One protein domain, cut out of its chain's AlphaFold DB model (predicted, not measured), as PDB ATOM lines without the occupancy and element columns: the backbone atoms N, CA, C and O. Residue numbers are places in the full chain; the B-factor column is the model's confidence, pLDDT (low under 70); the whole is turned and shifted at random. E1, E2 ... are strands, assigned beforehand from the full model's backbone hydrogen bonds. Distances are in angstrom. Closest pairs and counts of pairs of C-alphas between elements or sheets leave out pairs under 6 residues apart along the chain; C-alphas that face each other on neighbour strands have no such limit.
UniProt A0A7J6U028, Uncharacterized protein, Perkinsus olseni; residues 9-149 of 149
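What this domain is: This is residues 9 to 149 of the 149 residues of an uncharacterized protein of Perkinsus olseni (UniProt A0A7J6U028). One long sheet of eight strands is curled like part of a barrel and folded back on itself, so that E1 and E2 cover part of the leaf made by E4 to E8, with E3 as the hinge. The long strands run roughly along the length of a rod, and the barrel stays open between the edge strands E1 and E8. The printed part has 141 residues and eight named strands, E1 to E8 along the chain, with no named helix; the class is all strand. The sheet's order is E1, E2, E3, E4, E5, E6, E7, E8, antiparallel throughout. The whole is only just compact, close to loose, with a radius of gyration of the C-alphas of 17.4 A and spans of 56 by 25 by 23 A.

How they stand to each other: E1, residues 9 to 20, is an edge strand and forms a hairpin with E2, residues 26 to 39; N 15 and O 31 are 2.9 A apart, within hydrogen-bond range. E3, residues 48 to 62, is the antiparallel neighbour of E2, with N 30 and O 58 at 2.8 A. E3 bends by 52 degrees at residue 51, and residues 42 to 43 pair antiparallel with residues 49 to 50 of E3. E4, residues 69 to 82, follows beside E3, with N 55 and O 75 at 2.9 A. E5, residues 87 to 100, is the neighbour of E4, with N 78 and O 91 at 2.8 A and N 89 and O 80 at 3.0 A. E6, residues 103 to 116, has N 107 and O 96 at 3.0 A from E5. E7, residues 120 to 133, has N 126 and O 110 at 2.9 A from E6. E8, residues 136 to 148, is the other edge strand, with N 138 and O 131 at 2.9 A from E7. The eight strands make a meander, each the antiparallel neighbour of the one before. They also make a folded sheet, one sheet bent back into two leaves: E1 and E2 face E4 to E8, with 49 pairs of C-alphas within 11 A. Across the fold, the closest C-alphas of E2 and E6 are those of Phe 31 and Phe 109, 7.6 A apart. E1 and E8 are apart.

Where its parts are: E1 begins at C-alpha 9, (-8.222, 32.011, 150.896), and is 34.2 A long; E2 measures 39.6 A. E3, the longest strand by residues, measures 42.7 A, E4 41.3 A, E5 41.9 A, E6 43.0 A and E7 43.2 A. E8 measures 35.7 A and ends at C-alpha 148, (-11.725, 15.425, 163.339).

The domain as a whole: The two C-alphas farthest apart are those of Gly 65 and Ser 84, 56.7 A. The printed part has no cut and ends at Ser 149, the chain's last residue. No link is long; those from E2 to E3 and from E3 to E4 are short, the others tight. The mean pLDDT of the printed part is 92.1, and no printed residue is under 70.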
ATOM      1  N   ILE A   9      -8.954  32.526 149.746       84.94
ATOM      2  CA  ILE A   9      -8.222  32.011 150.896       84.94
ATOM      3  C   ILE A   9      -7.703  33.161 151.739       84.94
ATOM      4  O   ILE A   9      -7.289  34.206 151.229       84.94
ATOM      5  N   TRP A  10      -7.685  32.918 153.039       86.88
ATOM      6  CA  TRP A  10      -6.893  33.675 153.984       86.88
ATOM      7  C   TRP A  10      -6.108  32.673 154.822       86.88
ATOM      8  O   TRP A  10      -6.708  31.786 155.428       86.88
ATOM      9  N   ALA A  11      -4.783  32.780 154.806       84.75
ATOM     10  CA  ALA A  11      -3.909  31.880 155.544       84.75
ATOM     11  C   ALA A  11      -2.739  32.652 156.153       84.75
ATOM     12  O   ALA A  11      -2.156  33.537 155.530       84.75
ATOM     13  N   GLU A  12      -2.401  32.298 157.383       90.12
ATOM     14  CA  GLU A  12      -1.236  32.771 158.119       90.12
ATOM     15  C   GLU A  12      -0.890  31.686 159.136       90.12
ATOM     16  O   GLU A  12      -1.783  31.088 159.740       90.12
ATOM     17  N   GLY A  13       0.394  31.397 159.318       86.81
ATOM     18  CA  GLY A  13       0.787  30.323 160.214       86.81
ATOM     19  C   GLY A  13       2.262  30.345 160.550       86.81
ATOM     20  O   GLY A  13       3.116  30.619 159.709       86.81
ATOM     21  N   HIS A  14       2.560  30.020 161.800       90.69
ATOM     22  CA  HIS A  14       3.918  29.835 162.274       90.69
ATOM     23  C   HIS A  14       3.928  28.732 163.331       90.69
ATOM     24  O   HIS A  14       3.484  28.937 164.463       90.69
ATOM     25  N   THR A  15       4.460  27.570 162.967       90.19
ATOM     26  CA  THR A  15       4.529  26.398 163.845       90.19
ATOM     27  C   THR A  15       5.980  26.069 164.139       90.19
ATOM     28  O   THR A  15       6.783  25.915 163.223       90.19
ATOM     29  N   PHE A  16       6.305  25.919 165.422       94.19
ATOM     30  CA  PHE A  16       7.582  25.380 165.876       94.19
ATOM     31  C   PHE A  16       7.363  23.989 166.467       94.19
ATOM     32  O   PHE A  16       6.497  23.813 167.326       94.19
ATOM     33  N   LEU A  17       8.172  23.020 166.050       94.69
ATOM     34  CA  LEU A  17       8.159  21.666 166.587       94.69
ATOM     35  C   LEU A  17       9.587  21.211 166.880       94.69
ATOM     36  O   LEU A  17      10.501  21.404 166.081       94.69
ATOM     37  N   LYS A  18       9.762  20.583 168.041       96.62
ATOM     38  CA  LYS A  18      11.011  19.949 168.446       96.62
ATOM     39  C   LYS A  18      10.806  18.451 168.571       96.62
ATOM     40  O   LYS A  18      10.038  17.999 169.417       96.62
ATOM     41  N   LEU A  19      11.529  17.696 167.759       95.38
ATOM     42  CA  LEU A  19      11.534  16.241 167.770       95.38
ATOM     43  C   LEU A  19      12.765  15.738 168.520       95.38
ATOM     44  O   LEU A  19      13.888  16.193 168.281       95.38
ATOM     45  N   LEU A  20      12.549  14.786 169.423       95.25
ATOM     46  CA  LEU A  20      13.607  14.066 170.123       95.25
ATOM     47  C   LEU A  20      13.729  12.682 169.493       95.25
ATOM     48  O   LEU A  20      12.822  11.862 169.611       95.25
ATOM     49  N   LEU A  21      14.843  12.439 168.813       92.81
ATOM     50  CA  LEU A  21      15.117  11.187 168.119       92.81
ATOM     51  C   LEU A  21      16.085  10.319 168.946       92.81
ATOM     52  O   LEU A  21      16.715  10.801 169.899       92.81
ATOM     53  N   PRO A  22      16.234   9.023 168.612       91.75
ATOM     54  CA  PRO A  22      17.203   8.154 169.267       91.75
ATOM     55  C   PRO A  22      18.631   8.714 169.254       91.75
ATOM     56  O   PRO A  22      18.990   9.581 168.459       91.75
ATOM     57  N   LYS A  23      19.475   8.179 170.146       89.38
ATOM     58  CA  LYS A  23      20.892   8.570 170.290       89.38
ATOM     59  C   LYS A  23      21.104  10.060 170.621       89.38
ATOM     60  O   LYS A  23      22.198  10.573 170.427       89.38
ATOM     61  N   GLY A  24      20.084  10.740 171.153       92.69
ATOM     62  CA  GLY A  24      20.168  12.146 171.563       92.69
ATOM     63  C   GLY A  24      20.136  13.142 170.401       92.69
ATOM     64  O   GLY A  24      20.487  14.302 170.597       92.69
ATOM     65  N   ILE A  25      19.738  12.697 169.207       94.75
ATOM     66  CA  ILE A  25      19.546  13.570 168.051       94.75
ATOM     67  C   ILE A  25      18.291  14.416 168.278       94.75
ATOM     68  O   ILE A  25      17.272  13.920 168.761       94.75
ATOM     69  N   THR A  26      18.342  15.695 167.913       97.25
ATOM     70  CA  THR A  26      17.161  16.568 167.942       97.25
ATOM     71  C   THR A  26      16.935  17.208 166.587       97.25
ATOM     72  O   THR A  26      17.900  17.656 165.967       97.25
ATOM     73  N   VAL A  27      15.676  17.331 166.186       97.56
ATOM     74  CA  VAL A  27      15.275  18.101 165.006       97.56
ATOM     75  C   VAL A  27      14.360  19.223 165.467       97.56
ATOM     76  O   VAL A  27      13.253  18.970 165.934       97.56
ATOM     77  N   ASP A  28      14.837  20.454 165.347       98.00
ATOM     78  CA  ASP A  28      14.014  21.645 165.511       98.00
ATOM     79  C   ASP A  28      13.513  22.050 164.121       98.00
ATOM     80  O   ASP A  28      14.316  22.222 163.201       98.00
ATOM     81  N   LEU A  29      12.201  22.196 163.951       96.75
ATOM     82  CA  LEU A  29      11.594  22.618 162.694       96.75
ATOM     83  C   LEU A  29      10.643  23.790 162.899       96.75
ATOM     84  O   LEU A  29       9.949  23.894 163.909       96.75
ATOM     85  N   THR A  30      10.654  24.702 161.934       97.25
ATOM     86  CA  THR A  30       9.783  25.872 161.882       97.25
ATOM     87  C   THR A  30       9.095  25.895 160.529       97.25
ATOM     88  O   THR A  30       9.754  26.128 159.515       97.25
ATOM     89  N   PHE A  31       7.791  25.643 160.527       95.94
ATOM     90  CA  PHE A  31       6.938  25.762 159.351       95.94
ATOM     91  C   PHE A  31       6.273  27.137 159.342       95.94
ATOM     92  O   PHE A  31       5.754  27.592 160.366       95.94
ATOM     93  N   PHE A  32       6.301  27.796 158.191       95.31
ATOM     94  CA  PHE A  32       5.819  29.157 158.021       95.31
ATOM     95  C   PHE A  32       4.897  29.265 156.811       95.31
ATOM     96  O   PHE A  32       5.255  28.877 155.698       95.31
ATOM     97  N   VAL A  33       3.730  29.861 157.042       93.56
ATOM     98  CA  VAL A  33       2.822  30.342 156.007       93.56
ATOM     99  C   VAL A  33       2.803  31.868 156.114       93.56
ATOM    100  O   VAL A  33       2.248  32.391 157.089       93.56
ATOM    101  N   PRO A  34       3.413  32.605 155.169       89.38
ATOM    102  CA  PRO A  34       3.292  34.053 155.140       89.38
ATOM    103  C   PRO A  34       1.822  34.445 155.047       89.38
ATOM    104  O   PRO A  34       1.051  33.790 154.348       89.38
ATOM    105  N   GLN A  35       1.459  35.540 155.718       90.75
ATOM    106  CA  GLN A  35       0.109  36.081 155.636       90.75
ATOM    107  C   GLN A  35      -0.270  36.289 154.165       90.75
ATOM    108  O   GLN A  35       0.337  37.094 153.453       90.75
ATOM    109  N   ILE A  36      -1.292  35.565 153.723       88.19
ATOM    110  CA  ILE A  36      -1.827  35.648 152.375       88.19
ATOM    111  C   ILE A  36      -3.337  35.832 152.426       88.19
ATOM    112  O   ILE A  36      -4.049  35.164 153.171       88.19
ATOM    113  N   GLY A  37      -3.817  36.759 151.603       86.88
ATOM    114  CA  GLY A  37      -5.214  36.880 151.222       86.88
ATOM    115  C   GLY A  37      -5.280  36.860 149.704       86.88
ATOM    116  O   GLY A  37      -4.689  37.725 149.059       86.88
ATOM    117  N   ALA A  38      -5.959  35.872 149.138       86.31
ATOM    118  CA  ALA A  38      -6.131  35.751 147.699       86.31
ATOM    119  C   ALA A  38      -7.594  35.456 147.383       86.31
ATOM    120  O   ALA A  38      -8.261  34.720 148.106       86.31
ATOM    121  N   VAL A  39      -8.089  36.059 146.309       85.31
ATOM    122  CA  VAL A  39      -9.427  35.821 145.771       85.31
ATOM    123  C   VAL A  39      -9.299  35.478 144.299       85.31
ATOM    124  O   VAL A  39      -8.396  35.968 143.617       85.31
ATOM    125  N   GLY A  40     -10.206  34.635 143.831       78.12
ATOM    126  CA  GLY A  40     -10.077  33.975 142.546       78.12
ATOM    127  C   GLY A  40      -9.138  32.783 142.624       78.12
ATOM    128  O   GLY A  40      -8.216  32.739 143.426       78.12
ATOM    129  N   GLY A  41      -9.396  31.793 141.786       80.62
ATOM    130  CA  GLY A  41      -8.591  30.586 141.663       80.62
ATOM    131  C   GLY A  41      -8.597  30.144 140.213       80.62
ATOM    132  O   GLY A  41      -9.515  30.486 139.463       80.62
ATOM    133  N   LYS A  42      -7.566  29.405 139.805       88.06
ATOM    134  CA  LYS A  42      -7.546  28.813 138.465       88.06
ATOM    135  C   LYS A  42      -8.501  27.625 138.429       88.06
ATOM    136  O   LYS A  42      -8.531  26.828 139.365       88.06
ATOM    137  N   ASP A  43      -9.240  27.493 137.335       88.00
ATOM    138  CA  ASP A  43     -10.004  26.279 137.062       88.00
ATOM    139  C   ASP A  43      -9.009  25.145 136.773       88.00
ATOM    140  O   ASP A  43      -8.256  25.203 135.797       88.00
ATOM    141  N   VAL A  44      -8.967  24.135 137.642       88.00
ATOM    142  CA  VAL A  44      -8.098  22.948 137.491       88.00
ATOM    143  C   VAL A  44      -8.888  21.685 137.152       88.00
ATOM    144  O   VAL A  44      -8.317  20.687 136.719       88.00
ATOM    145  N   GLY A  45     -10.213  21.753 137.263       83.81
ATOM    146  CA  GLY A  45     -11.136  20.673 136.948       83.81
ATOM    147  C   GLY A  45     -12.504  21.208 136.545       83.81
ATOM    148  O   GLY A  45     -12.722  22.415 136.473       83.81
ATOM    149  N   LYS A  46     -13.445  20.295 136.271       80.44
ATOM    150  CA  LYS A  46     -14.782  20.653 135.773       80.44
ATOM    151  C   LYS A  46     -15.582  21.530 136.747       80.44
ATOM    152  O   LYS A  46     -16.410  22.294 136.278       80.44
ATOM    153  N   ASP A  47     -15.290  21.464 138.044       85.94
ATOM    154  CA  ASP A  47     -15.938  22.261 139.092       85.94
ATOM    155  C   ASP A  47     -14.952  22.630 140.220       85.94
ATOM    156  O   ASP A  47     -15.372  22.981 141.323       85.94
ATOM    157  N   GLU A  48     -13.645  22.521 139.961       87.94
ATOM    158  CA  GLU A  48     -12.586  22.715 140.955       87.94
ATOM    159  C   GLU A  48     -11.812  24.000 140.678       87.94
ATOM    160  O   GLU A  48     -11.306  24.214 139.568       87.94
ATOM    161  N   LYS A  49     -11.679  24.821 141.718       89.06
ATOM    162  CA  LYS A  49     -10.837  26.014 141.720       89.06
ATOM    163  C   LYS A  49      -9.686  25.833 142.695       89.06
ATOM    164  O   LYS A  49      -9.927  25.473 143.843       89.06
ATOM    165  N   GLU A  50      -8.473  26.151 142.250       91.25
ATOM    166  CA  GLU A  50      -7.255  26.063 143.061       91.25
ATOM    167  C   GLU A  50      -6.588  27.435 143.231       91.25
ATOM    168  O   GLU A  50      -6.436  28.204 142.272       91.25
ATOM    169  N   ILE A  51      -6.128  27.707 144.452       92.25
ATOM    170  CA  ILE A  51      -5.224  28.809 144.785       92.25
ATOM    171  C   ILE A  51      -3.926  28.230 145.340       92.25
ATOM    172  O   ILE A  51      -3.947  27.426 146.267       92.25
ATOM    173  N   LEU A  52      -2.794  28.678 144.797       93.19
ATOM    174  CA  LEU A  52      -1.469  28.328 145.300       93.19
ATOM    175  C   LEU A  52      -0.930  29.435 146.203       93.19
ATOM    176  O   LEU A  52      -1.046  30.620 145.879       93.19
ATOM    177  N   PHE A  53      -0.281  29.058 147.297       92.94
ATOM    178  CA  PHE A  53       0.353  29.990 148.220       92.94
ATOM    179  C   PHE A  53       1.691  29.455 148.715       92.94
ATOM    180  O   PHE A  53       1.906  28.253 148.791       92.94
ATOM    181  N   LYS A  54       2.632  30.356 149.000       95.19
ATOM    182  CA  LYS A  54       3.981  29.961 149.417       95.19
ATOM    183  C   LYS A  54       3.970  29.415 150.835       95.19
ATOM    184  O   LYS A  54       3.257  29.939 151.684       95.19
ATOM    185  N   VAL A  55       4.831  28.440 151.084       97.00
ATOM    186  CA  VAL A  55       5.150  27.924 152.413       97.00
ATOM    187  C   VAL A  55       6.655  27.735 152.540       97.00
ATOM    188  O   VAL A  55       7.351  27.501 151.549       97.00
ATOM    189  N   GLU A  56       7.163  27.846 153.760       97.62
ATOM    190  CA  GLU A  56       8.584  27.684 154.054       97.62
ATOM    191  C   GLU A  56       8.785  26.733 155.233       97.62
ATOM    192  O   GLU A  56       8.010  26.723 156.191       97.62
ATOM    193  N   LEU A  57       9.869  25.965 155.182       98.31
ATOM    194  CA  LEU A  57      10.307  25.093 156.260       98.31
ATOM    195  C   LEU A  57      11.764  25.386 156.578       98.31
ATOM    196  O   LEU A  57      12.630  25.271 155.716       98.31
ATOM    197  N   ASN A  58      12.049  25.722 157.828       98.31
ATOM    198  CA  ASN A  58      13.411  25.812 158.336       98.31
ATOM    199  C   ASN A  58      13.655  24.659 159.297       98.31
ATOM    200  O   ASN A  58      12.826  24.403 160.169       98.31
ATOM    201  N   THR A  59      14.799  23.995 159.178       98.38
ATOM    202  CA  THR A  59      15.176  22.897 160.069       98.38
ATOM    203  C   THR A  59      16.567  23.097 160.636       98.38
ATOM    204  O   THR A  59      17.454  23.679 160.010       98.38
ATOM    205  N   THR A  60      16.752  22.638 161.868       98.44
ATOM    206  CA  THR A  60      18.050  22.504 162.522       98.44
ATOM    207  C   THR A  60      18.139  21.107 163.114       98.44
ATOM    208  O   THR A  60      17.400  20.764 164.035       98.44
ATOM    209  N   VAL A  61      19.050  20.301 162.584       97.88
ATOM    210  CA  VAL A  61      19.340  18.957 163.078       97.88
ATOM    211  C   VAL A  61      20.596  19.016 163.935       97.88
ATOM    212  O   VAL A  61      21.669  19.373 163.452       97.88
ATOM    213  N   ASN A  62      20.466  18.650 165.208       96.25
ATOM    214  CA  ASN A  62      21.596  18.519 166.120       96.25
ATOM    215  C   ASN A  62      21.893  17.039 166.334       96.25
ATOM    216  O   ASN A  62      21.051  16.294 166.838       96.25
ATOM    217  N   VAL A  63      23.109  16.636 165.983       92.81
ATOM    218  CA  VAL A  63      23.645  15.302 166.246       92.81
ATOM    219  C   VAL A  63      24.750  15.438 167.297       92.81
ATOM    220  O   VAL A  63      25.648  16.262 167.112       92.81
ATOM    221  N   PRO A  64      24.732  14.661 168.395       91.94
ATOM    222  CA  PRO A  64      25.797  14.721 169.390       91.94
ATOM    223  C   PRO A  64      27.188  14.508 168.779       91.94
ATOM    224  O   PRO A  64      27.425  13.529 168.077       91.94
ATOM    225  N   GLY A  65      28.116  15.423 169.069       89.50
ATOM    226  CA  GLY A  65      29.486  15.377 168.546       89.50
ATOM    227  C   GLY A  65      29.667  15.961 167.140       89.50
ATOM    228  O   GLY A  65      30.773  15.895 166.611       89.50
ATOM    229  N   MET A  66      28.620  16.544 166.549       88.75
ATOM    230  CA  MET A  66      28.669  17.225 165.254       88.75
ATOM    231  C   MET A  66      28.132  18.654 165.366       88.75
ATOM    232  O   MET A  66      27.341  18.965 166.259       88.75
ATOM    233  N   ASP A  67      28.537  19.517 164.435       91.62
ATOM    234  CA  ASP A  67      27.917  20.830 164.280       91.62
ATOM    235  C   ASP A  67      26.464  20.688 163.807       91.62
ATOM    236  O   ASP A  67      26.112  19.764 163.069       91.62
ATOM    237  N   ALA A  68      25.616  21.630 164.223       94.88
ATOM    238  CA  ALA A  68      24.214  21.655 163.835       94.88
ATOM    239  C   ALA A  68      24.062  21.835 162.315       94.88
ATOM    240  O   ALA A  68      24.600  22.782 161.734       94.88
ATOM    241  N   LEU A  69      23.273  20.969 161.683       97.50
ATOM    242  CA  LEU A  69      22.946  21.069 160.267       97.50
ATOM    243  C   LEU A  69      21.666  21.879 160.092       97.50
ATOM    244  O   LEU A  69      20.602  21.478 160.557       97.50
ATOM    245  N   LYS A  70      21.770  23.019 159.409       98.25
ATOM    246  CA  LYS A  70      20.629  23.879 159.089       98.25
ATOM    247  C   LYS A  70      20.230  23.710 157.634       98.25
ATOM    248  O   LYS A  70      21.101  23.698 156.765       98.25
ATOM    249  N   ALA A  71      18.932  23.646 157.377       98.31
ATOM    250  CA  ALA A  71      18.381  23.611 156.032       98.31
ATOM    251  C   ALA A  71      17.121  24.474 155.935       98.31
ATOM    252  O   ALA A  71      16.441  24.727 156.932       98.31
ATOM    253  N   LYS A  72      16.832  24.929 154.716       98.25
ATOM    254  CA  LYS A  72      15.612  25.653 154.371       98.25
ATOM    255  C   LYS A  72      14.989  25.016 153.133       98.25
ATOM    256  O   LYS A  72      15.704  24.712 152.181       98.25
ATOM    257  N   GLY A  73      13.677  24.842 153.167       98.12
ATOM    258  CA  GLY A  73      12.830  24.467 152.046       98.12
ATOM    259  C   GLY A  73      11.780  25.539 151.790       98.12
ATOM    260  O   GLY A  73      11.323  26.207 152.718       98.12
ATOM    261  N   GLU A  74      11.394  25.697 150.532       97.81
ATOM    262  CA  GLU A  74      10.271  26.534 150.112       97.81
ATOM    263  C   GLU A  74       9.452  25.737 149.100       97.81
ATOM    264  O   GLU A  74      10.025  25.066 148.238       97.81
ATOM    265  N   ASN A  75       8.127  25.803 149.196       97.69
ATOM    266  CA  ASN A  75       7.233  25.203 148.209       97.69
ATOM    267  C   ASN A  75       5.947  26.030 148.067       97.69
ATOM    268  O   ASN A  75       5.758  27.042 148.750       97.69
ATOM    269  N   PHE A  76       5.063  25.611 147.165       95.12
ATOM    270  CA  PHE A  76       3.689  26.084 147.105       95.12
ATOM    271  C   PHE A  76       2.748  25.045 147.704       95.12
ATOM    272  O   PHE A  76       2.683  23.919 147.228       95.12
ATOM    273  N   ALA A  77       1.989  25.463 148.707       95.12
ATOM    274  CA  ALA A  77       0.793  24.775 149.147       95.12
ATOM    275  C   ALA A  77      -0.382  25.124 148.224       95.12
ATOM    276  O   ALA A  77      -0.374  26.162 147.547       95.12
ATOM    277  N   SER A  78      -1.400  24.273 148.217       93.69
ATOM    278  CA  SER A  78      -2.626  24.462 147.452       93.69
ATOM    279  C   SER A  78      -3.847  24.522 148.356       93.69
ATOM    280  O   SER A  78      -3.903  23.921 149.425       93.69
ATOM    281  N   ALA A  79      -4.839  25.282 147.914       92.06
ATOM    282  CA  ALA A  79      -6.180  25.285 148.459       92.06
ATOM    283  C   ALA A  79      -7.160  25.078 147.306       92.06
ATOM    284  O   ALA A  79      -7.221  25.907 146.395       92.06
ATOM    285  N   SER A  80      -7.915  23.986 147.364       90.69
ATOM    286  CA  SER A  80      -8.879  23.581 146.348       90.69
ATOM    287  C   SER A  80     -10.295  23.579 146.909       90.69
ATOM    288  O   SER A  80     -10.550  23.058 147.999       90.69
ATOM    289  N   ILE A  81     -11.229  24.135 146.137       88.38
ATOM    290  CA  ILE A  81     -12.663  24.106 146.433       88.38
ATOM    291  C   ILE A  81     -13.415  23.494 145.255       88.38
ATOM    292  O   ILE A  81     -13.241  23.920 144.109       88.38
ATOM    293  N   TYR A  82     -14.293  22.540 145.560       86.56
ATOM    294  CA  TYR A  82     -15.228  21.949 144.609       86.56
ATOM    295  C   TYR A  82     -16.582  22.651 144.700       86.56
ATOM    296  O   TYR A  82     -17.298  22.571 145.695       86.56
ATOM    297  N   THR A  83     -16.951  23.336 143.624       77.62
ATOM    298  CA  THR A  83     -18.151  24.187 143.549       77.62
ATOM    299  C   THR A  83     -19.464  23.421 143.362       77.62
ATOM    300  O   THR A  83     -20.531  23.981 143.612       77.62
ATOM    301  N   SER A  84     -19.413  22.147 142.965       79.31
ATOM    302  CA  SER A  84     -20.585  21.294 142.702       79.31
ATOM    303  C   SER A  84     -20.782  20.163 143.725       79.31
ATOM    304  O   SER A  84     -21.588  19.260 143.494       79.31
ATOM    305  N   GLY A  85     -20.093  20.234 144.871       74.19
ATOM    306  CA  GLY A  85     -20.037  19.167 145.874       74.19
ATOM    307  C   GLY A  85     -18.787  18.304 145.694       74.19
ATOM    308  O   GLY A  85     -18.423  17.938 144.577       74.19
ATOM    309  N   GLY A  86     -18.087  18.022 146.792       81.00
ATOM    310  CA  GLY A  86     -16.782  17.364 146.764       81.00
ATOM    311  C   GLY A  86     -15.943  17.656 148.005       81.00
ATOM    312  O   GLY A  86     -16.395  18.320 148.941       81.00
ATOM    313  N   MET A  87     -14.716  17.136 148.006       87.31
ATOM    314  CA  MET A  87     -13.754  17.353 149.082       87.31
ATOM    315  C   MET A  87     -13.033  18.679 148.863       87.31
ATOM    316  O   MET A  87     -12.259  18.827 147.923       87.31
ATOM    317  N   ASN A  88     -13.290  19.643 149.734       89.88
ATOM    318  CA  ASN A  88     -12.512  20.874 149.785       89.88
ATOM    319  C   ASN A  88     -11.262  20.596 150.606       89.88
ATOM    320  O   ASN A  88     -11.363  19.950 151.648       89.88
ATOM    321  N   GLN A  89     -10.106  21.071 150.153       91.75
ATOM    322  CA  GLN A  89      -8.841  20.757 150.808       91.75
ATOM    323  C   GLN A  89      -7.869  21.931 150.793       91.75
ATOM    324  O   GLN A  89      -7.838  22.727 149.859       91.75
ATOM    325  N   ILE A  90      -7.033  21.993 151.818       92.44
ATOM    326  CA  ILE A  90      -5.788  22.745 151.857       92.44
ATOM    327  C   ILE A  90      -4.690  21.717 152.081       92.44
ATOM    328  O   ILE A  90      -4.756  20.957 153.043       92.44
ATOM    329  N   PHE A  91      -3.688  21.706 151.215       94.62
ATOM    330  CA  PHE A  91      -2.568  20.783 151.298       94.62
ATOM    331  C   PHE A  91      -1.249  21.541 151.194       94.62
ATOM    332  O   PHE A  91      -1.074  22.395 150.326       94.62
ATOM    333  N   ALA A  92      -0.317  21.224 152.082       95.06
ATOM    334  CA  ALA A  92       1.026  21.767 152.094       95.06
ATOM    335  C   ALA A  92       2.038  20.636 152.269       95.06
ATOM    336  O   ALA A  92       2.022  19.938 153.282       95.06
ATOM    337  N   ASP A  93       2.966  20.522 151.324       96.06
ATOM    338  CA  ASP A  93       4.171  19.714 151.444       96.06
ATOM    339  C   ASP A  93       5.404  20.594 151.239       96.06
ATOM    340  O   ASP A  93       5.474  21.421 150.332       96.06
ATOM    341  N   VAL A  94       6.399  20.476 152.109       97.81
ATOM    342  CA  VAL A  94       7.648  21.223 151.939       97.81
ATOM    343  C   VAL A  94       8.808  20.455 152.540       97.81
ATOM    344  O   VAL A  94       8.754  20.012 153.685       97.81
ATOM    345  N   THR A  95       9.879  20.335 151.760       98.44
ATOM    346  CA  THR A  95      11.071  19.576 152.134       98.44
ATOM    347  C   THR A  95      12.264  20.506 152.311       98.44
ATOM    348  O   THR A  95      12.591  21.303 151.433       98.44
ATOM    349  N   ALA A  96      12.951  20.378 153.444       98.50
ATOM    350  CA  ALA A  96      14.222  21.034 153.716       98.50
ATOM    351  C   ALA A  96      15.353  19.998 153.678       98.50
ATOM    352  O   ALA A  96      15.392  19.076 154.497       98.50
ATOM    353  N   GLN A  97      16.292  20.171 152.746       98.31
ATOM    354  CA  GLN A  97      17.450  19.291 152.573       98.31
ATOM    355  C   GLN A  97      18.747  19.990 152.984       98.31
ATOM    356  O   GLN A  97      18.993  21.148 152.643       98.31
ATOM    357  N   GLY A  98      19.604  19.268 153.700       96.69
ATOM    358  CA  GLY A  98      20.895  19.753 154.170       96.69
ATOM    359  C   GLY A  98      21.967  18.676 154.074       96.69
ATOM    360  O   GLY A  98      21.684  17.481 154.157       96.69
ATOM    361  N   ARG A  99      23.226  19.097 153.930       96.38
ATOM    362  CA  ARG A  99      24.381  18.195 153.949       96.38
ATOM    363  C   ARG A  99      25.584  18.832 154.636       96.38
ATOM    364  O   ARG A  99      25.943  19.965 154.328       96.38
ATOM    365  N   ALA A 100      26.247  18.068 155.499       92.44
ATOM    366  CA  ALA A 100      27.522  18.402 156.123       92.44
ATOM    367  C   ALA A 100      28.465  17.189 156.053       92.44
ATOM    368  O   ALA A 100      28.338  16.224 156.805       92.44
ATOM    369  N   GLY A 101      29.416  17.220 155.116       90.50
ATOM    370  CA  GLY A 101      30.329  16.099 154.878       90.50
ATOM    371  C   GLY A 101      29.590  14.822 154.456       90.50
ATOM    372  O   GLY A 101      28.900  14.797 153.431       90.50
ATOM    373  N   SER A 102      29.761  13.754 155.239       92.00
ATOM    374  CA  SER A 102      29.083  12.464 155.058       92.00
ATOM    375  C   SER A 102      27.690  12.403 155.684       92.00
ATOM    376  O   SER A 102      26.996  11.417 155.461       92.00
ATOM    377  N   PHE A 103      27.278  13.426 156.438       94.75
ATOM    378  CA  PHE A 103      25.946  13.516 157.024       94.75
ATOM    379  C   PHE A 103      25.003  14.330 156.135       94.75
ATOM    380  O   PHE A 103      25.378  15.389 155.625       94.75
ATOM    381  N   SER A 104      23.774  13.858 155.961       97.25
ATOM    382  CA  SER A 104      22.697  14.545 155.253       97.25
ATOM    383  C   SER A 104      21.378  14.410 155.999       97.25
ATOM    384  O   SER A 104      21.116  13.388 156.631       97.25
ATOM    385  N   SER A 105      20.544  15.433 155.871       98.00
ATOM    386  CA  SER A 105      19.178  15.447 156.373       98.00
ATOM    387  C   SER A 105      18.215  15.825 155.261       98.00
ATOM    388  O   SER A 105      18.476  16.772 154.518       98.00
ATOM    389  N   GLU A 106      17.078  15.158 155.223       98.50
ATOM    390  CA  GLU A 106      15.909  15.514 154.440       98.50
ATOM    391  C   GLU A 106      14.705  15.453 155.375       98.50
ATOM    392  O   GLU A 106      14.417  14.415 155.965       98.50
ATOM    393  N   ILE A 107      14.074  16.602 155.596       98.44
ATOM    394  CA  ILE A 107      12.931  16.730 156.497       98.44
ATOM    395  C   ILE A 107      11.765  17.261 155.682       98.44
ATOM    396  O   ILE A 107      11.871  18.366 155.142       98.44
ATOM    397  N   THR A 108      10.667  16.517 155.636       98.31
ATOM    398  CA  THR A 108       9.456  16.922 154.921       98.31
ATOM    399  C   THR A 108       8.328  17.173 155.905       98.31
ATOM    400  O   THR A 108       8.022  16.330 156.744       98.31
ATOM    401  N   PHE A 109       7.715  18.348 155.817       97.38
ATOM    402  CA  PHE A 109       6.491  18.674 156.536       97.38
ATOM    403  C   PHE A 109       5.294  18.449 155.616       97.38
ATOM    404  O   PHE A 109       5.286  18.967 154.501       97.38
ATOM    405  N   TYR A 110       4.287  17.738 156.118       96.25
ATOM    406  CA  TYR A 110       2.994  17.542 155.478       96.25
ATOM    407  C   TYR A 110       1.902  18.120 156.373       96.25
ATOM    408  O   TYR A 110       1.788  17.747 157.543       96.25
ATOM    409  N   GLY A 111       1.097  19.023 155.827       94.31
ATOM    410  CA  GLY A 111      -0.087  19.561 156.478       94.31
ATOM    411  C   GLY A 111      -1.278  19.469 155.543       94.31
ATOM    412  O   GLY A 111      -1.200  19.914 154.401       94.31
ATOM    413  N   GLU A 112      -2.375  18.917 156.034       93.94
ATOM    414  CA  GLU A 112      -3.603  18.774 155.274       93.94
ATOM    415  C   GLU A 112      -4.802  19.179 156.126       93.94
ATOM    416  O   GLU A 112      -4.906  18.846 157.307       93.94
ATOM    417  N   VAL A 113      -5.712  19.925 155.512       92.19
ATOM    418  CA  VAL A 113      -7.024  20.240 156.063       92.19
ATOM    419  C   VAL A 113      -8.036  19.922 154.989       92.19
ATOM    420  O   VAL A 113      -7.980  20.527 153.924       92.19
ATOM    421  N   TRP A 114      -8.971  19.018 155.242       92.31
ATOM    422  CA  TRP A 114      -9.973  18.661 154.245       92.31
ATOM    423  C   TRP A 114     -11.361  18.511 154.851       92.31
ATOM    424  O   TRP A 114     -11.525  18.203 156.030       92.31
ATOM    425  N   ALA A 115     -12.375  18.775 154.033       89.81
ATOM    426  CA  ALA A 115     -13.766  18.649 154.420       89.81
ATOM    427  C   ALA A 115     -14.638  18.236 153.243       89.81
ATOM    428  O   ALA A 115     -14.555  18.802 152.150       89.81
ATOM    429  N   VAL A 116     -15.550  17.304 153.502       83.25
ATOM    430  CA  VAL A 116     -16.652  16.996 152.587       83.25
ATOM    431  C   VAL A 116     -17.819  17.914 152.934       83.25
ATOM    432  O   VAL A 116     -18.200  18.041 154.100       83.25
ATOM    433  N   ASP A 117     -18.340  18.613 151.927       75.25
ATOM    434  CA  ASP A 117     -19.481  19.535 152.041       75.25
ATOM    435  C   ASP A 117     -19.309  20.677 153.068       75.25
ATOM    436  O   ASP A 117     -20.280  21.336 153.436       75.25
ATOM    437  N   LEU A 118     -18.072  20.943 153.516       74.81
ATOM    438  CA  LEU A 118     -17.721  21.960 154.525       74.81
ATOM    439  C   LEU A 118     -18.370  21.744 155.905       74.81
ATOM    440  O   LEU A 118     -18.423  22.676 156.711       74.81
ATOM    441  N   VAL A 119     -18.855  20.530 156.184       78.06
ATOM    442  CA  VAL A 119     -19.532  20.200 157.449       78.06
ATOM    443  C   VAL A 119     -18.582  19.536 158.441       78.06
ATOM    444  O   VAL A 119     -18.586  19.900 159.613       78.06
ATOM    445  N   HIS A 120     -17.771  18.592 157.965       83.12
ATOM    446  CA  HIS A 120     -16.846  17.812 158.786       83.12
ATOM    447  C   HIS A 120     -15.424  18.087 158.344       83.12
ATOM    448  O   HIS A 120     -15.101  17.877 157.174       83.12
ATOM    449  N   TRP A 121     -14.609  18.577 159.271       87.62
ATOM    450  CA  TRP A 121     -13.233  18.959 158.989       87.62
ATOM    451  C   TRP A 121     -12.275  17.950 159.599       87.62
ATOM    452  O   TRP A 121     -12.367  17.616 160.780       87.62
ATOM    453  N   HIS A 122     -11.339  17.507 158.776       92.69
ATOM    454  CA  HIS A 122     -10.221  16.675 159.164       92.69
ATOM    455  C   HIS A 122      -8.944  17.495 159.028       92.69
ATOM    456  O   HIS A 122      -8.757  18.232 158.057       92.69
ATOM    457  N   TYR A 123      -8.085  17.371 160.027       93.06
ATOM    458  CA  TYR A 123      -6.820  18.075 160.123       93.06
ATOM    459  C   TYR A 123      -5.738  17.041 160.367       93.06
ATOM    460  O   TYR A 123      -5.762  16.396 161.411       93.06
ATOM    461  N   ASP A 124      -4.778  16.932 159.457       94.56
ATOM    462  CA  ASP A 124      -3.652  16.017 159.586       94.56
ATOM    463  C   ASP A 124      -2.330  16.756 159.409       94.56
ATOM    464  O   ASP A 124      -2.154  17.603 158.533       94.56
ATOM    465  N   CYS A 125      -1.370  16.430 160.268       94.44
ATOM    466  CA  CYS A 125      -0.018  16.947 160.183       94.44
ATOM    467  C   CYS A 125       0.990  15.845 160.476       94.44
ATOM    468  O   CYS A 125       0.996  15.252 161.560       94.44
ATOM    469  N   ASN A 126       1.881  15.616 159.516       96.06
ATOM    470  CA  ASN A 126       2.939  14.625 159.597       96.06
ATOM    471  C   ASN A 126       4.289  15.267 159.280       96.06
ATOM    472  O   ASN A 126       4.378  16.231 158.520       96.06
ATOM    473  N   VAL A 127       5.354  14.708 159.841       97.44
ATOM    474  CA  VAL A 127       6.727  15.076 159.500       97.44
ATOM    475  C   VAL A 127       7.499  13.814 159.168       97.44
ATOM    476  O   VAL A 127       7.627  12.927 160.008       97.44
ATOM    477  N   GLU A 128       8.033  13.744 157.958       98.12
ATOM    478  CA  GLU A 128       8.997  12.721 157.576       98.12
ATOM    479  C   GLU A 128      10.409  13.217 157.883       98.12
ATOM    480  O   GLU A 128      10.776  14.354 157.571       98.12
ATOM    481  N   VAL A 129      11.198  12.367 158.531       98.00
ATOM    482  CA  VAL A 129      12.576  12.668 158.905       98.00
ATOM    483  C   VAL A 129      13.487  11.590 158.353       98.00
ATOM    484  O   VAL A 129      13.463  10.455 158.823       98.00
ATOM    485  N   ILE A 130      14.340  11.981 157.411       98.12
ATOM    486  CA  ILE A 130      15.353  11.128 156.800       98.12
ATOM    487  C   ILE A 130      16.732  11.691 157.152       98.12
ATOM    488  O   ILE A 130      17.096  12.799 156.757       98.12
ATOM    489  N   LEU A 131      17.521  10.934 157.913       97.12
ATOM    490  CA  LEU A 131      18.888  11.279 158.300       97.12
ATOM    491  C   LEU A 131      19.831  10.151 157.891       97.12
ATOM    492  O   LEU A 131      19.645   9.005 158.297       97.12
ATOM    493  N   HIS A 132      20.895  10.499 157.175       96.69
ATOM    494  CA  HIS A 132      21.931   9.550 156.775       96.69
ATOM    495  C   HIS A 132      23.312  10.066 157.168       96.69
ATOM    496  O   HIS A 132      23.628  11.234 156.966       96.69
ATOM    497  N   GLY A 133      24.155   9.195 157.716       93.06
ATOM    498  CA  GLY A 133      25.531   9.489 158.105       93.06
ATOM    499  C   GLY A 133      26.289   8.233 158.547       93.06
ATOM    500  O   GLY A 133      25.716   7.149 158.565       93.06
ATOM    501  N   PRO A 134      27.577   8.355 158.928       88.81
ATOM    502  CA  PRO A 134      28.438   7.207 159.237       88.81
ATOM    503  C   PRO A 134      27.868   6.214 160.261       88.81
ATOM    504  O   PRO A 134      28.045   5.014 160.093       88.81
ATOM    505  N   ASP A 135      27.143   6.707 161.270       87.75
ATOM    506  CA  ASP A 135      26.523   5.899 162.336       87.75
ATOM    507  C   ASP A 135      25.030   6.226 162.533       87.75
ATOM    508  O   ASP A 135      24.431   5.954 163.587       87.75
ATOM    509  N   ILE A 136      24.430   6.867 161.527       91.25
ATOM    510  CA  ILE A 136      23.053   7.358 161.546       91.25
ATOM    511  C   ILE A 136      22.372   6.888 160.274       91.25
ATOM    512  O   ILE A 136      22.760   7.270 159.177       91.25
ATOM    513  N   ASP A 137      21.334   6.092 160.456       94.44
ATOM    514  CA  ASP A 137      20.367   5.783 159.422       94.44
ATOM    515  C   ASP A 137      19.002   5.838 160.100       94.44
ATOM    516  O   ASP A 137      18.710   5.040 160.995       94.44
ATOM    517  N   PHE A 138      18.247   6.886 159.798       95.25
ATOM    518  CA  PHE A 138      16.948   7.152 160.397       95.25
ATOM    519  C   PHE A 138      15.996   7.570 159.288       95.25
ATOM    520  O   PHE A 138      16.310   8.484 158.531       95.25
ATOM    521  N   ASN A 139      14.853   6.903 159.203       97.25
ATOM    522  CA  ASN A 139      13.801   7.206 158.249       97.25
ATOM    523  C   ASN A 139      12.466   6.869 158.909       97.25
ATOM    524  O   ASN A 139      12.135   5.695 159.049       97.25
ATOM    525  N   GLU A 140      11.751   7.890 159.368       96.81
ATOM    526  CA  GLU A 140      10.457   7.716 160.024       96.81
ATOM    527  C   GLU A 140       9.480   8.811 159.602       96.81
ATOM    528  O   GLU A 140       9.843   9.988 159.504       96.81
ATOM    529  N   LEU A 141       8.216   8.416 159.448       96.75
ATOM    530  CA  LEU A 141       7.076   9.315 159.335       96.75
ATOM    531  C   LEU A 141       6.435   9.475 160.716       96.75
ATOM    532  O   LEU A 141       5.958   8.513 161.317       96.75
ATOM    533  N   LEU A 142       6.417  10.703 161.219       95.12
ATOM    534  CA  LEU A 142       5.937  11.031 162.554       95.12
ATOM    535  C   LEU A 142       4.618  11.791 162.458       95.12
ATOM    536  O   LEU A 142       4.573  12.892 161.907       95.12
ATOM    537  N   LEU A 143       3.560  11.236 163.051       93.38
ATOM    538  CA  LEU A 143       2.307  11.958 163.239       93.38
ATOM    539  C   LEU A 143       2.506  13.048 164.296       93.38
ATOM    540  O   LEU A 143       2.800  12.757 165.456       93.38
ATOM    541  N   VAL A 144       2.333  14.304 163.893       91.50
ATOM    542  CA  VAL A 144       2.400  15.461 164.794       91.50
ATOM    543  C   VAL A 144       1.039  15.709 165.421       91.50
ATOM    544  O   VAL A 144       0.935  15.942 166.626       91.50
ATOM    545  N   PHE A 145      -0.002  15.676 164.595       90.75
ATOM    546  CA  PHE A 145      -1.360  15.999 164.994       90.75
ATOM    547  C   PHE A 145      -2.358  15.396 164.007       90.75
ATOM    548  O   PHE A 145      -2.123  15.433 162.803       90.75
ATOM    549  N   SER A 146      -3.463  14.872 164.532       92.69
ATOM    550  CA  SER A 146      -4.640  14.488 163.756       92.69
ATOM    551  C   SER A 146      -5.889  14.835 164.561       92.69
ATOM    552  O   SER A 146      -5.948  14.534 165.761       92.69
ATOM    553  N   GLN A 147      -6.862  15.494 163.937       92.75
ATOM    554  CA  GLN A 147      -8.140  15.828 164.557       92.75
ATOM    555  C   GLN A 147      -9.283  15.772 163.545       92.75
ATOM    556  O   GLN A 147      -9.155  16.235 162.416       92.75
ATOM    557  N   GLU A 148     -10.435  15.301 164.017       89.50
ATOM    558  CA  GLU A 148     -11.725  15.425 163.339       89.50
ATOM    559  C   GLU A 148     -12.636  16.363 164.149       89.50
ATOM    560  O   GLU A 148     -12.595  16.352 165.389       89.50
ATOM    561  N   SER A 149     -13.440  17.189 163.469       80.62
ATOM    562  CA  SER A 149     -14.452  18.066 164.083       80.62
ATOM    563  C   SER A 149     -15.837  17.884 163.478       80.62
ATOM    564  O   SER A 149     -15.925  17.914 162.226       80.62
TER     565      SER A 149